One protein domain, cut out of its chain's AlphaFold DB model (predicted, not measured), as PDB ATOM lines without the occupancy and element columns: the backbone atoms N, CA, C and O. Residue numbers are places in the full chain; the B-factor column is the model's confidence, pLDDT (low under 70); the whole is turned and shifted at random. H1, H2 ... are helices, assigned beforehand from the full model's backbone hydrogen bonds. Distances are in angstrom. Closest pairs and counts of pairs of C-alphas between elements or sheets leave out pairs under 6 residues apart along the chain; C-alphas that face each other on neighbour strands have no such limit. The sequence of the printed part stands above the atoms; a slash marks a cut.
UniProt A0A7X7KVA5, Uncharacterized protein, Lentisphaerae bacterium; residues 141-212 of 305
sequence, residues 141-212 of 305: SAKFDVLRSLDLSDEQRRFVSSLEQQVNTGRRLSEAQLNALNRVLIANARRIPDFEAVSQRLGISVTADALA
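This is residues 141 to 212 of the 305 residues of an uncharacterized protein of Lentisphaerae bacterium (UniProt A0A7X7KVA5). A helical hairpin, H1 and H2, has a third helix, H3, slanting over it, the three centres making a triangle. The short H4 sits near H1 and H3, away from H2, and the small H5 lies beyond the last turn of H3, at one end of the long axis. The printed part has 72 residues, with five named helices in the order H1 to H5 and no named strand, and its class is all helix. It is compact, with a radius of gyration of the C-alphas of 11.8 A, yet its outline is only just elongated, at 35 by 23 by 17 A.

Find C-alpha 141 at (33.271, 23.427, -16.766); from there H1 runs through residues 141 to 148, 10.9 A. H2 follows at residues 154 to 168, 20.6 A, and H3 at residues 175 to 186, 16.1 A. Next come H4, residues 195 to 201, and H5, residues 208 to 211, which ends at C-alpha 211, (40.763, 21.547, 5.147).

Start at Phe 144 and Glu 164, whose C-alphas, 6.8 A apart, are the closest of H1 and H2; this hairpin's helices touch at a shallow tilt of 24 degrees, opposite ways. H2 and H3 only just touch, with 3 pairs of C-alphas within 8 A, the closest being Val 160 and Leu 181 at 7.1 A; their tilt is steep, 46 degrees, opposite ways. H1 and H3 are close but not clearly touching, with the C-alphas of Leu 147 and Leu 185 closest at 7.0 A. H4 is near H1 and near H3, but apart from H2. H5 is close to H3 but not clearly touching, the closest C-alphas being Ile 186 and Ala 210 at 7.0 A. In H1, H2, H3 and H4 every O i to N i+4 pair is within hydrogen-bond range; H5 is too short for such a pair.

Look to the C-alphas of Thr 169 and Ala 212 for the two farthest apart, 36.9 A. The printed part has no cut, and no link is long. Mean pLDDT of the printed part is 91.5, that of H5 is 74, and no printed residue is under 70.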
ATOM      1  N   SER A 141      32.126  23.349 -15.851       94.44
ATOM      2  CA  SER A 141      33.271  23.427 -16.766       94.44
ATOM      3  C   SER A 141      34.507  23.985 -16.056       94.44
ATOM      4  O   SER A 141      35.570  23.369 -16.088       94.44
ATOM      5  N   ALA A 142      34.339  25.062 -15.283       96.12
ATOM      6  CA  ALA A 142      35.431  25.661 -14.515       96.12
ATOM      7  C   ALA A 142      36.036  24.710 -13.456       96.12
ATOM      8  O   ALA A 142      37.220  24.808 -13.134       96.12
ATOM      9  N   LYS A 143      35.256  23.755 -12.924       97.62
ATOM     10  CA  LYS A 143      35.769  22.685 -12.045       97.62
ATOM     11  C   LYS A 143      36.759  21.768 -12.766       97.62
ATOM     12  O   LYS A 143      37.748  21.361 -12.155       97.62
ATOM     13  N   PHE A 144      36.518  21.448 -14.038       97.31
ATOM     14  CA  PHE A 144      37.450  20.643 -14.832       97.31
ATOM     15  C   PHE A 144      38.752  21.388 -15.109       97.31
ATOM     16  O   PHE A 144      39.816  20.783 -15.007       97.31
ATOM     17  N   ASP A 145      38.692  22.698 -15.354       95.94
ATOM     18  CA  ASP A 145      39.892  23.510 -15.579       95.94
ATOM     19  C   ASP A 145      40.829  23.508 -14.368       95.94
ATOM     20  O   ASP A 145      42.034  23.290 -14.514       95.94
ATOM     21  N   VAL A 146      40.272  23.652 -13.158       96.19
ATOM     22  CA  VAL A 146      41.047  23.529 -11.913       96.19
ATOM     23  C   VAL A 146      41.700  22.150 -11.829       96.19
ATOM     24  O   VAL A 146      42.905  22.050 -11.604       96.19
ATOM     25  N   LEU A 147      40.935  21.081 -12.055       96.06
ATOM     26  CA  LEU A 147      41.438  19.709 -11.963       96.06
ATOM     27  C   LEU A 147      42.493  19.372 -13.022       96.06
ATOM     28  O   LEU A 147      43.382  18.572 -12.739       96.06
ATOM     29  N   ARG A 148      42.433  19.984 -14.210       94.81
ATOM     30  CA  ARG A 148      43.403  19.774 -15.296       94.81
ATOM     31  C   ARG A 148      44.794  20.307 -14.951       94.81
ATOM     32  O   ARG A 148      45.783  19.768 -15.435       94.81
ATOM     33  N   SER A 149      44.867  21.334 -14.103       92.06
ATOM     34  CA  SER A 149      46.137  21.894 -13.618       92.06
ATOM     35  C   SER A 149      46.838  21.018 -12.570       92.06
ATOM     36  O   SER A 149      48.003  21.245 -12.251       92.06
ATOM     37  N   LEU A 150      46.145  20.010 -12.032       91.62
ATOM     38  CA  LEU A 150      46.655  19.151 -10.973       91.62
ATOM     39  C   LEU A 150      47.206  17.842 -11.537       91.62
ATOM     40  O   LEU A 150      46.608  17.214 -12.410       91.62
ATOM     41  N   ASP A 151      48.287  17.345 -10.940       89.75
ATOM     42  CA  ASP A 151      48.747  15.981 -11.196       89.75
ATOM     43  C   ASP A 151      47.879  14.969 -10.426       89.75
ATOM     44  O   ASP A 151      48.138  14.630  -9.266       89.75
ATOM     45  N   LEU A 152      46.759  14.578 -11.031       90.88
ATOM     46  CA  LEU A 152      45.811  13.610 -10.480       90.88
ATOM     47  C   LEU A 152      46.332  12.174 -10.617       90.88
ATOM     48  O   LEU A 152      46.994  11.839 -11.600       90.88
ATOM     49  N   SER A 153      45.930  11.295  -9.687       89.50
ATOM     50  CA  SER A 153      46.146   9.852  -9.861       89.50
ATOM     51  C   SER A 153      45.442   9.334 -11.118       89.50
ATOM     52  O   SER A 153      44.440   9.904 -11.551       89.50
ATOM     53  N   ASP A 154      45.910   8.216 -11.679       90.44
ATOM     54  CA  ASP A 154      45.320   7.625 -12.889       90.44
ATOM     55  C   ASP A 154      43.818   7.357 -12.757       90.44
ATOM     56  O   ASP A 154      43.047   7.599 -13.686       90.44
ATOM     57  N   GLU A 155      43.383   6.888 -11.586       90.62
ATOM     58  CA  GLU A 155      41.970   6.654 -11.293       90.62
ATOM     59  C   GLU A 155      41.169   7.962 -11.304       90.62
ATOM     60  O   GLU A 155      40.141   8.048 -11.982       90.62
ATOM     61  N   GLN A 156      41.661   9.001 -10.617       94.31
ATOM     62  CA  GLN A 156      41.022  10.318 -10.609       94.31
ATOM     63  C   GLN A 156      40.982  10.916 -12.017       94.31
ATOM     64  O   GLN A 156      39.936  11.403 -12.437       94.31
ATOM     65  N   ARG A 157      42.077  10.826 -12.776       95.62
ATOM     66  CA  ARG A 157      42.177  11.341 -14.147       95.62
ATOM     67  C   ARG A 157      41.170  10.670 -15.079       95.62
ATOM     68  O   ARG A 157      40.441  11.362 -15.786       95.62
ATOM     69  N   ARG A 158      41.080   9.334 -15.050       94.56
ATOM     70  CA  ARG A 158      40.099   8.571 -15.847       94.56
ATOM     71  C   ARG A 158      38.665   8.936 -15.473       94.56
ATOM     72  O   ARG A 158      37.829   9.118 -16.356       94.56
ATOM     73  N   PHE A 159      38.386   9.058 -14.177       95.56
ATOM     74  CA  PHE A 159      37.068   9.448 -13.684       95.56
ATOM     75  C   PHE A 159      36.677  10.862 -14.137       95.56
ATOM     76  O   PHE A 159      35.606  11.045 -14.716       95.56
ATOM     77  N   VAL A 160      37.557  11.845 -13.925       97.12
ATOM     78  CA  VAL A 160      37.332  13.251 -14.291       97.12
ATOM     79  C   VAL A 160      37.156  13.395 -15.799       97.12
ATOM     80  O   VAL A 160      36.160  13.972 -16.228       97.12
ATOM     81  N   SER A 161      38.035  12.784 -16.598       94.81
ATOM     82  CA  SER A 161      37.937  12.798 -18.063       94.81
ATOM     83  C   SER A 161      36.614  12.202 -18.557       94.81
ATOM     84  O   SER A 161      35.990  12.747 -19.463       94.81
ATOM     85  N   SER A 162      36.118  11.133 -17.923       93.31
ATOM     86  CA  SER A 162      34.823  10.546 -18.281       93.31
ATOM     87  C   SER A 162      33.636  11.475 -17.996       93.31
ATOM     88  O   SER A 162      32.652  11.453 -18.741       93.31
ATOM     89  N   LEU A 163      33.686  12.270 -16.921       95.81
ATOM     90  CA  LEU A 163      32.647  13.265 -16.631       95.81
ATOM     91  C   LEU A 163      32.759  14.487 -17.546       95.81
ATOM     92  O   LEU A 163      31.739  14.992 -18.006       95.81
ATOM     93  N   GLU A 164      33.978  14.931 -17.836       95.50
ATOM     94  CA  GLU A 164      34.245  16.051 -18.739       95.50
ATOM     95  C   GLU A 164      33.770  15.741 -20.162       95.50
ATOM     96  O   GLU A 164      33.040  16.530 -20.753       95.50
ATOM     97  N   GLN A 165      34.064  14.540 -20.671       91.69
ATOM     98  CA  GLN A 165      33.529  14.066 -21.951       91.69
ATOM     99  C   GLN A 165      31.999  14.109 -21.983       91.69
ATOM    100  O   GLN A 165      31.429  14.513 -22.989       91.69
ATOM    101  N   GLN A 166      31.319  13.742 -20.892       90.94
ATOM    102  CA  GLN A 166      29.859  13.843 -20.831       90.94
ATOM    103  C   GLN A 166      29.403  15.301 -20.940       90.94
ATOM    104  O   GLN A 166      28.517  15.594 -21.741       90.94
ATOM    105  N   VAL A 167      30.027  16.213 -20.196       93.12
ATOM    106  CA  VAL A 167      29.703  17.647 -20.251       93.12
ATOM    107  C   VAL A 167      29.930  18.233 -21.641       93.12
ATOM    108  O   VAL A 167      29.060  18.943 -22.139       93.12
ATOM    109  N   ASN A 168      31.013  17.846 -22.313       90.62
ATOM    110  CA  ASN A 168      31.332  18.304 -23.667       90.62
ATOM    111  C   ASN A 168      30.337  17.815 -24.733       90.62
ATOM    112  O   ASN A 168      30.285  18.384 -25.814       90.62
ATOM    113  N   THR A 169      29.511  16.804 -24.439       86.81
ATOM    114  CA  THR A 169      28.385  16.413 -25.315       86.81
ATOM    115  C   THR A 169      27.110  17.233 -25.067       86.81
ATOM    116  O   THR A 169      26.046  16.871 -25.565       86.81
ATOM    117  N   GLY A 170      27.182  18.289 -24.250       87.00
ATOM    118  CA  GLY A 170      26.039  19.113 -23.836       87.00
ATOM    119  C   GLY A 170      25.235  18.516 -22.677       87.00
ATOM    120  O   GLY A 170      24.181  19.031 -22.311       87.00
ATOM    121  N   ARG A 171      25.697  17.411 -22.072       88.94
ATOM    122  CA  ARG A 171      24.984  16.757 -20.969       88.94
ATOM    123  C   ARG A 171      25.288  17.437 -19.637       88.94
ATOM    124  O   ARG A 171      26.439  17.509 -19.209       88.94
ATOM    125  N   ARG A 172      24.250  17.805 -18.889       93.06
ATOM    126  CA  ARG A 172      24.417  18.206 -17.490       93.06
ATOM    127  C   ARG A 172      24.652  16.995 -16.592       93.06
ATOM    128  O   ARG A 172      23.955  15.986 -16.678       93.06
ATOM    129  N   LEU A 173      25.644  17.106 -15.713       93.81
ATOM    130  CA  LEU A 173      25.912  16.086 -14.701       93.81
ATOM    131  C   LEU A 173      24.756  15.996 -13.704       93.81
ATOM    132  O   LEU A 173      24.212  17.023 -13.288       93.81
ATOM    133  N   SER A 174      24.430  14.774 -13.278       92.19
ATOM    134  CA  SER A 174      23.508  14.575 -12.158       92.19
ATOM    135  C   SER A 174      24.112  15.104 -10.855       92.19
ATOM    136  O   SER A 174      25.333  15.247 -10.731       92.19
ATOM    137  N   GLU A 175      23.280  15.350  -9.843       92.00
ATOM    138  CA  GLU A 175      23.757  15.816  -8.533       92.00
ATOM    139  C   GLU A 175      24.773  14.854  -7.912       92.00
ATOM    140  O   GLU A 175      25.786  15.276  -7.358       92.00
ATOM    141  N   ALA A 176      24.561  13.545  -8.067       94.12
ATOM    142  CA  ALA A 176      25.498  12.533  -7.594       94.12
ATOM    143  C   ALA A 176      26.866  12.637  -8.294       94.12
ATOM    144  O   ALA A 176      27.904  12.561  -7.630       94.12
ATOM    145  N   GLN A 177      26.878  12.845  -9.616       95.62
ATOM    146  CA  GLN A 177      28.109  13.038 -10.387       95.62
ATOM    147  C   GLN A 177      28.809  14.347 -10.006       95.62
ATOM    148  O   GLN A 177      30.023  14.349  -9.807       95.62
ATOM    149  N   LEU A 178      28.052  15.434  -9.839       94.88
ATOM    150  CA  LEU A 178      28.581  16.725  -9.402       94.88
ATOM    151  C   LEU A 178      29.185  16.636  -7.994       94.88
ATOM    152  O   LEU A 178      30.285  17.130  -7.761       94.88
ATOM    153  N   ASN A 179      28.518  15.945  -7.069       94.56
ATOM    154  CA  ASN A 179      29.029  15.707  -5.721       94.56
ATOM    155  C   ASN A 179      30.285  14.831  -5.731       94.56
ATOM    156  O   ASN A 179      31.208  15.060  -4.954       94.56
ATOM    157  N   ALA A 180      30.357  13.832  -6.612       95.62
ATOM    158  CA  ALA A 180      31.572  13.046  -6.792       95.62
ATOM    159  C   ALA A 180      32.728  13.897  -7.348       95.62
ATOM    160  O   ALA A 180      33.840  13.807  -6.831       95.62
ATOM    161  N   LEU A 181      32.468  14.777  -8.320       97.19
ATOM    162  CA  LEU A 181      33.456  15.733  -8.832       97.19
ATOM    163  C   LEU A 181      33.935  16.703  -7.737       97.19
ATOM    164  O   LEU A 181      35.139  16.895  -7.569       97.19
ATOM    165  N   ASN A 182      33.013  17.242  -6.931       96.25
ATOM    166  CA  ASN A 182      33.334  18.094  -5.781       96.25
ATOM    167  C   ASN A 182      34.254  17.371  -4.782       96.25
ATOM    168  O   ASN A 182      35.217  17.960  -4.301       96.25
ATOM    169  N   ARG A 183      34.020  16.080  -4.508       93.38
ATOM    170  CA  ARG A 183      34.906  15.284  -3.637       93.38
ATOM    171  C   ARG A 183      36.323  15.164  -4.193       93.38
ATOM    172  O   ARG A 183      37.265  15.157  -3.408       93.38
ATOM    173  N   VAL A 184      36.497  15.086  -5.515       93.88
ATOM    174  CA  VAL A 184      37.838  15.061  -6.130       93.88
ATOM    175  C   VAL A 184      38.559  16.393  -5.919       93.88
ATOM    176  O   VAL A 184      39.745  16.379  -5.590       93.88
ATOM    177  N   LEU A 185      37.855  17.521  -6.054       94.69
ATOM    178  CA  LEU A 185      38.400  18.855  -5.769       94.69
ATOM    179  C   LEU A 185      38.800  18.992  -4.298       94.69
ATOM    180  O   LEU A 185      39.942  19.336  -4.012       94.69
ATOM    181  N   ILE A 186      37.906  18.635  -3.374       92.06
ATOM    182  CA  ILE A 186      38.163  18.685  -1.926       92.06
ATOM    183  C   ILE A 186      39.350  17.789  -1.548       92.06
ATOM    184  O   ILE A 186      40.241  18.209  -0.815       92.06
ATOM    185  N   ALA A 187      39.432  16.578  -2.107       88.44
ATOM    186  CA  ALA A 187      40.550  15.663  -1.864       88.44
ATOM    187  C   ALA A 187      41.906  16.186  -2.374       88.44
ATOM    188  O   ALA A 187      42.943  15.611  -2.039       88.44
ATOM    189  N   ASN A 188      41.902  17.233  -3.201       91.06
ATOM    190  CA  ASN A 188      43.091  17.913  -3.697       91.06
ATOM    191  C   ASN A 188      43.168  19.380  -3.229       91.06
ATOM    192  O   ASN A 188      43.994  20.124  -3.749       91.06
ATOM    193  N   ALA A 189      42.359  19.793  -2.245       90.50
ATOM    194  CA  ALA A 189      42.235  21.186  -1.812       90.50
ATOM    195  C   ALA A 189      43.586  21.853  -1.512       90.50
ATOM    196  O   ALA A 189      43.847  22.956  -1.972       90.50
ATOM    197  N   ARG A 190      44.494  21.147  -0.828       87.44
ATOM    198  CA  ARG A 190      45.827  21.661  -0.450       87.44
ATOM    199  C   ARG A 190      46.756  21.956  -1.631       87.44
ATOM    200  O   ARG A 190      47.776  22.609  -1.454       87.44
ATOM    201  N   ARG A 191      46.429  21.445  -2.818       88.69
ATOM    202  CA  ARG A 191      47.196  21.636  -4.058       88.69
ATOM    203  C   ARG A 191      46.586  22.707  -4.955       88.69
ATOM    204  O   ARG A 191      47.155  23.018  -5.995       88.69
ATOM    205  N   ILE A 192      45.412  23.212  -4.589       91.38
ATOM    206  CA  ILE A 192      44.703  24.246  -5.328       91.38
ATOM    207  C   ILE A 192      45.017  25.575  -4.634       91.38
ATOM    208  O   ILE A 192      44.641  25.745  -3.472       91.38
ATOM    209  N   PRO A 193      45.708  26.512  -5.307       90.25
ATOM    210  CA  PRO A 193      45.943  27.840  -4.757       90.25
ATOM    211  C   PRO A 193      44.621  28.524  -4.414       90.25
ATOM    212  O   PRO A 193      43.684  28.485  -5.213       90.25
ATOM    213  N   ASP A 194      44.563  29.133  -3.230       91.31
ATOM    214  CA  ASP A 194      43.387  29.855  -2.729       91.31
ATOM    215  C   ASP A 194      42.082  29.038  -2.848       91.31
ATOM    216  O   ASP A 194      41.057  29.479  -3.379       91.31
ATOM    217  N   PHE A 195      42.139  27.774  -2.404       92.06
ATOM    218  CA  PHE A 195      41.025  26.835  -2.537       92.06
ATOM    219  C   PHE A 195      39.726  27.355  -1.915       92.06
ATOM    220  O   PHE A 195      38.649  27.037  -2.414       92.06
ATOM    221  N   GLU A 196      39.805  28.165  -0.860       91.50
ATOM    222  CA  GLU A 196      38.632  28.777  -0.243       91.50
ATOM    223  C   GLU A 196      37.898  29.696  -1.231       91.50
ATOM    224  O   GLU A 196      36.718  29.459  -1.512       91.50
ATOM    225  N   ALA A 197      38.596  30.643  -1.867       93.44
ATOM    226  CA  ALA A 197      38.011  31.495  -2.902       93.44
ATOM    227  C   ALA A 197      37.510  30.680  -4.110       93.44
ATOM    228  O   ALA A 197      36.424  30.937  -4.646       93.44
ATOM    229  N   VAL A 198      38.259  29.650  -4.525       94.81
ATOM    230  CA  VAL A 198      37.838  28.729  -5.596       94.81
ATOM    231  C   VAL A 198      36.545  27.999  -5.222       94.81
ATOM    232  O   VAL A 198      35.642  27.891  -6.053       94.81
ATOM    233  N   SER A 199      36.428  27.517  -3.985       94.44
ATOM    234  CA  SER A 199      35.259  26.777  -3.506       94.44
ATOM    235  C   SER A 199      34.002  27.641  -3.485       94.44
ATOM    236  O   SER A 199      32.966  27.199  -3.985       94.44
ATOM    237  N   GLN A 200      34.110  28.890  -3.021       92.94
ATOM    238  CA  GLN A 200      33.003  29.845  -3.008       92.94
ATOM    239  C   GLN A 200      32.545  30.163  -4.433       92.94
ATOM    240  O   GLN A 200      31.366  30.016  -4.758       92.94
ATOM    241  N   ARG A 201      33.493  30.497  -5.321       95.12
ATOM    242  CA  ARG A 201      33.213  30.805  -6.732       95.12
ATOM    243  C   ARG A 201      32.562  29.641  -7.482       95.12
ATOM    244  O   ARG A 201      31.741  29.871  -8.363       95.12
ATOM    245  N   LEU A 202      32.937  28.401  -7.169       95.44
ATOM    246  CA  LEU A 202      32.450  27.198  -7.858       95.44
ATOM    247  C   LEU A 202      31.288  26.495  -7.134       95.44
ATOM    248  O   LEU A 202      30.883  25.397  -7.544       95.44
ATOM    249  N   GLY A 203      30.768  27.088  -6.053       93.19
ATOM    250  CA  GLY A 203      29.672  26.529  -5.258       93.19
ATOM    251  C   GLY A 203      29.996  25.146  -4.687       93.19
ATOM    252  O   GLY A 203      29.182  24.223  -4.772       93.19
ATOM    253  N   ILE A 204      31.219  24.956  -4.190       93.50
ATOM    254  CA  ILE A 204      31.659  23.714  -3.550       93.50
ATOM    255  C   ILE A 204      31.426  23.863  -2.050       93.50
ATOM    256  O   ILE A 204      32.033  24.711  -1.407       93.50
ATOM    257  N   SER A 205      30.563  23.018  -1.489       89.88
ATOM    258  CA  SER A 205      30.393  22.941  -0.038       89.88
ATOM    259  C   SER A 205      31.561  22.167   0.571       89.88
ATOM    260  O   SER A 205      31.780  21.000   0.231       89.88
ATOM    261  N   VAL A 206      32.326  22.831   1.436       85.62
ATOM    262  CA  VAL A 206      33.508  22.282   2.107       85.62
ATOM    263  C   VAL A 206      33.252  22.295   3.609       85.62
ATOM    264  O   VAL A 206      32.815  23.303   4.158       85.62
ATOM    265  N   THR A 207      33.511  21.177   4.284       81.06
ATOM    266  CA  THR A 207      33.488  21.124   5.750       81.06
ATOM    267  C   THR A 207      34.833  21.586   6.306       81.06
ATOM    268  O   THR A 207      35.869  21.339   5.690       81.06
ATOM    269  N   ALA A 208      34.834  22.220   7.482       73.12
ATOM    270  CA  ALA A 208      36.066  22.684   8.132       73.12
ATOM    271  C   ALA A 208      37.106  21.554   8.281       73.12
ATOM    272  O   ALA A 208      38.282  21.735   7.968       73.12
ATOM    273  N   ASP A 209      36.647  20.349   8.628       72.81
ATOM    274  CA  ASP A 209      37.498  19.163   8.782       72.81
ATOM    275  C   ASP A 209      38.208  18.745   7.488       72.81
ATOM    276  O   ASP A 209      39.305  18.189   7.531       72.81
ATOM    277  N   ALA A 210      37.623  19.019   6.318       72.88
ATOM    278  CA  ALA A 210      38.225  18.643   5.041       72.88
ATOM    279  C   ALA A 210      39.485  19.464   4.713       72.88
ATOM    280  O   ALA A 210      40.331  19.013   3.937       72.88
ATOM    281  N   LEU A 211      39.611  20.658   5.303       76.19
ATOM    282  CA  LEU A 211      40.763  21.547   5.147       76.19
ATOM    283  C   LEU A 211      41.718  21.495   6.339       76.19
ATOM    284  O   LEU A 211      42.836  22.002   6.232       76.19
ATOM    285  N   ALA A 212      41.315  20.861   7.444       79.81
ATOM    286  CA  ALA A 212      42.139  20.751   8.634       79.81
ATOM    287  C   ALA A 212      43.502  20.117   8.294       79.81
ATOM    288  O   ALA A 212      43.543  19.122   7.560       79.81
TER     289      ALA A 212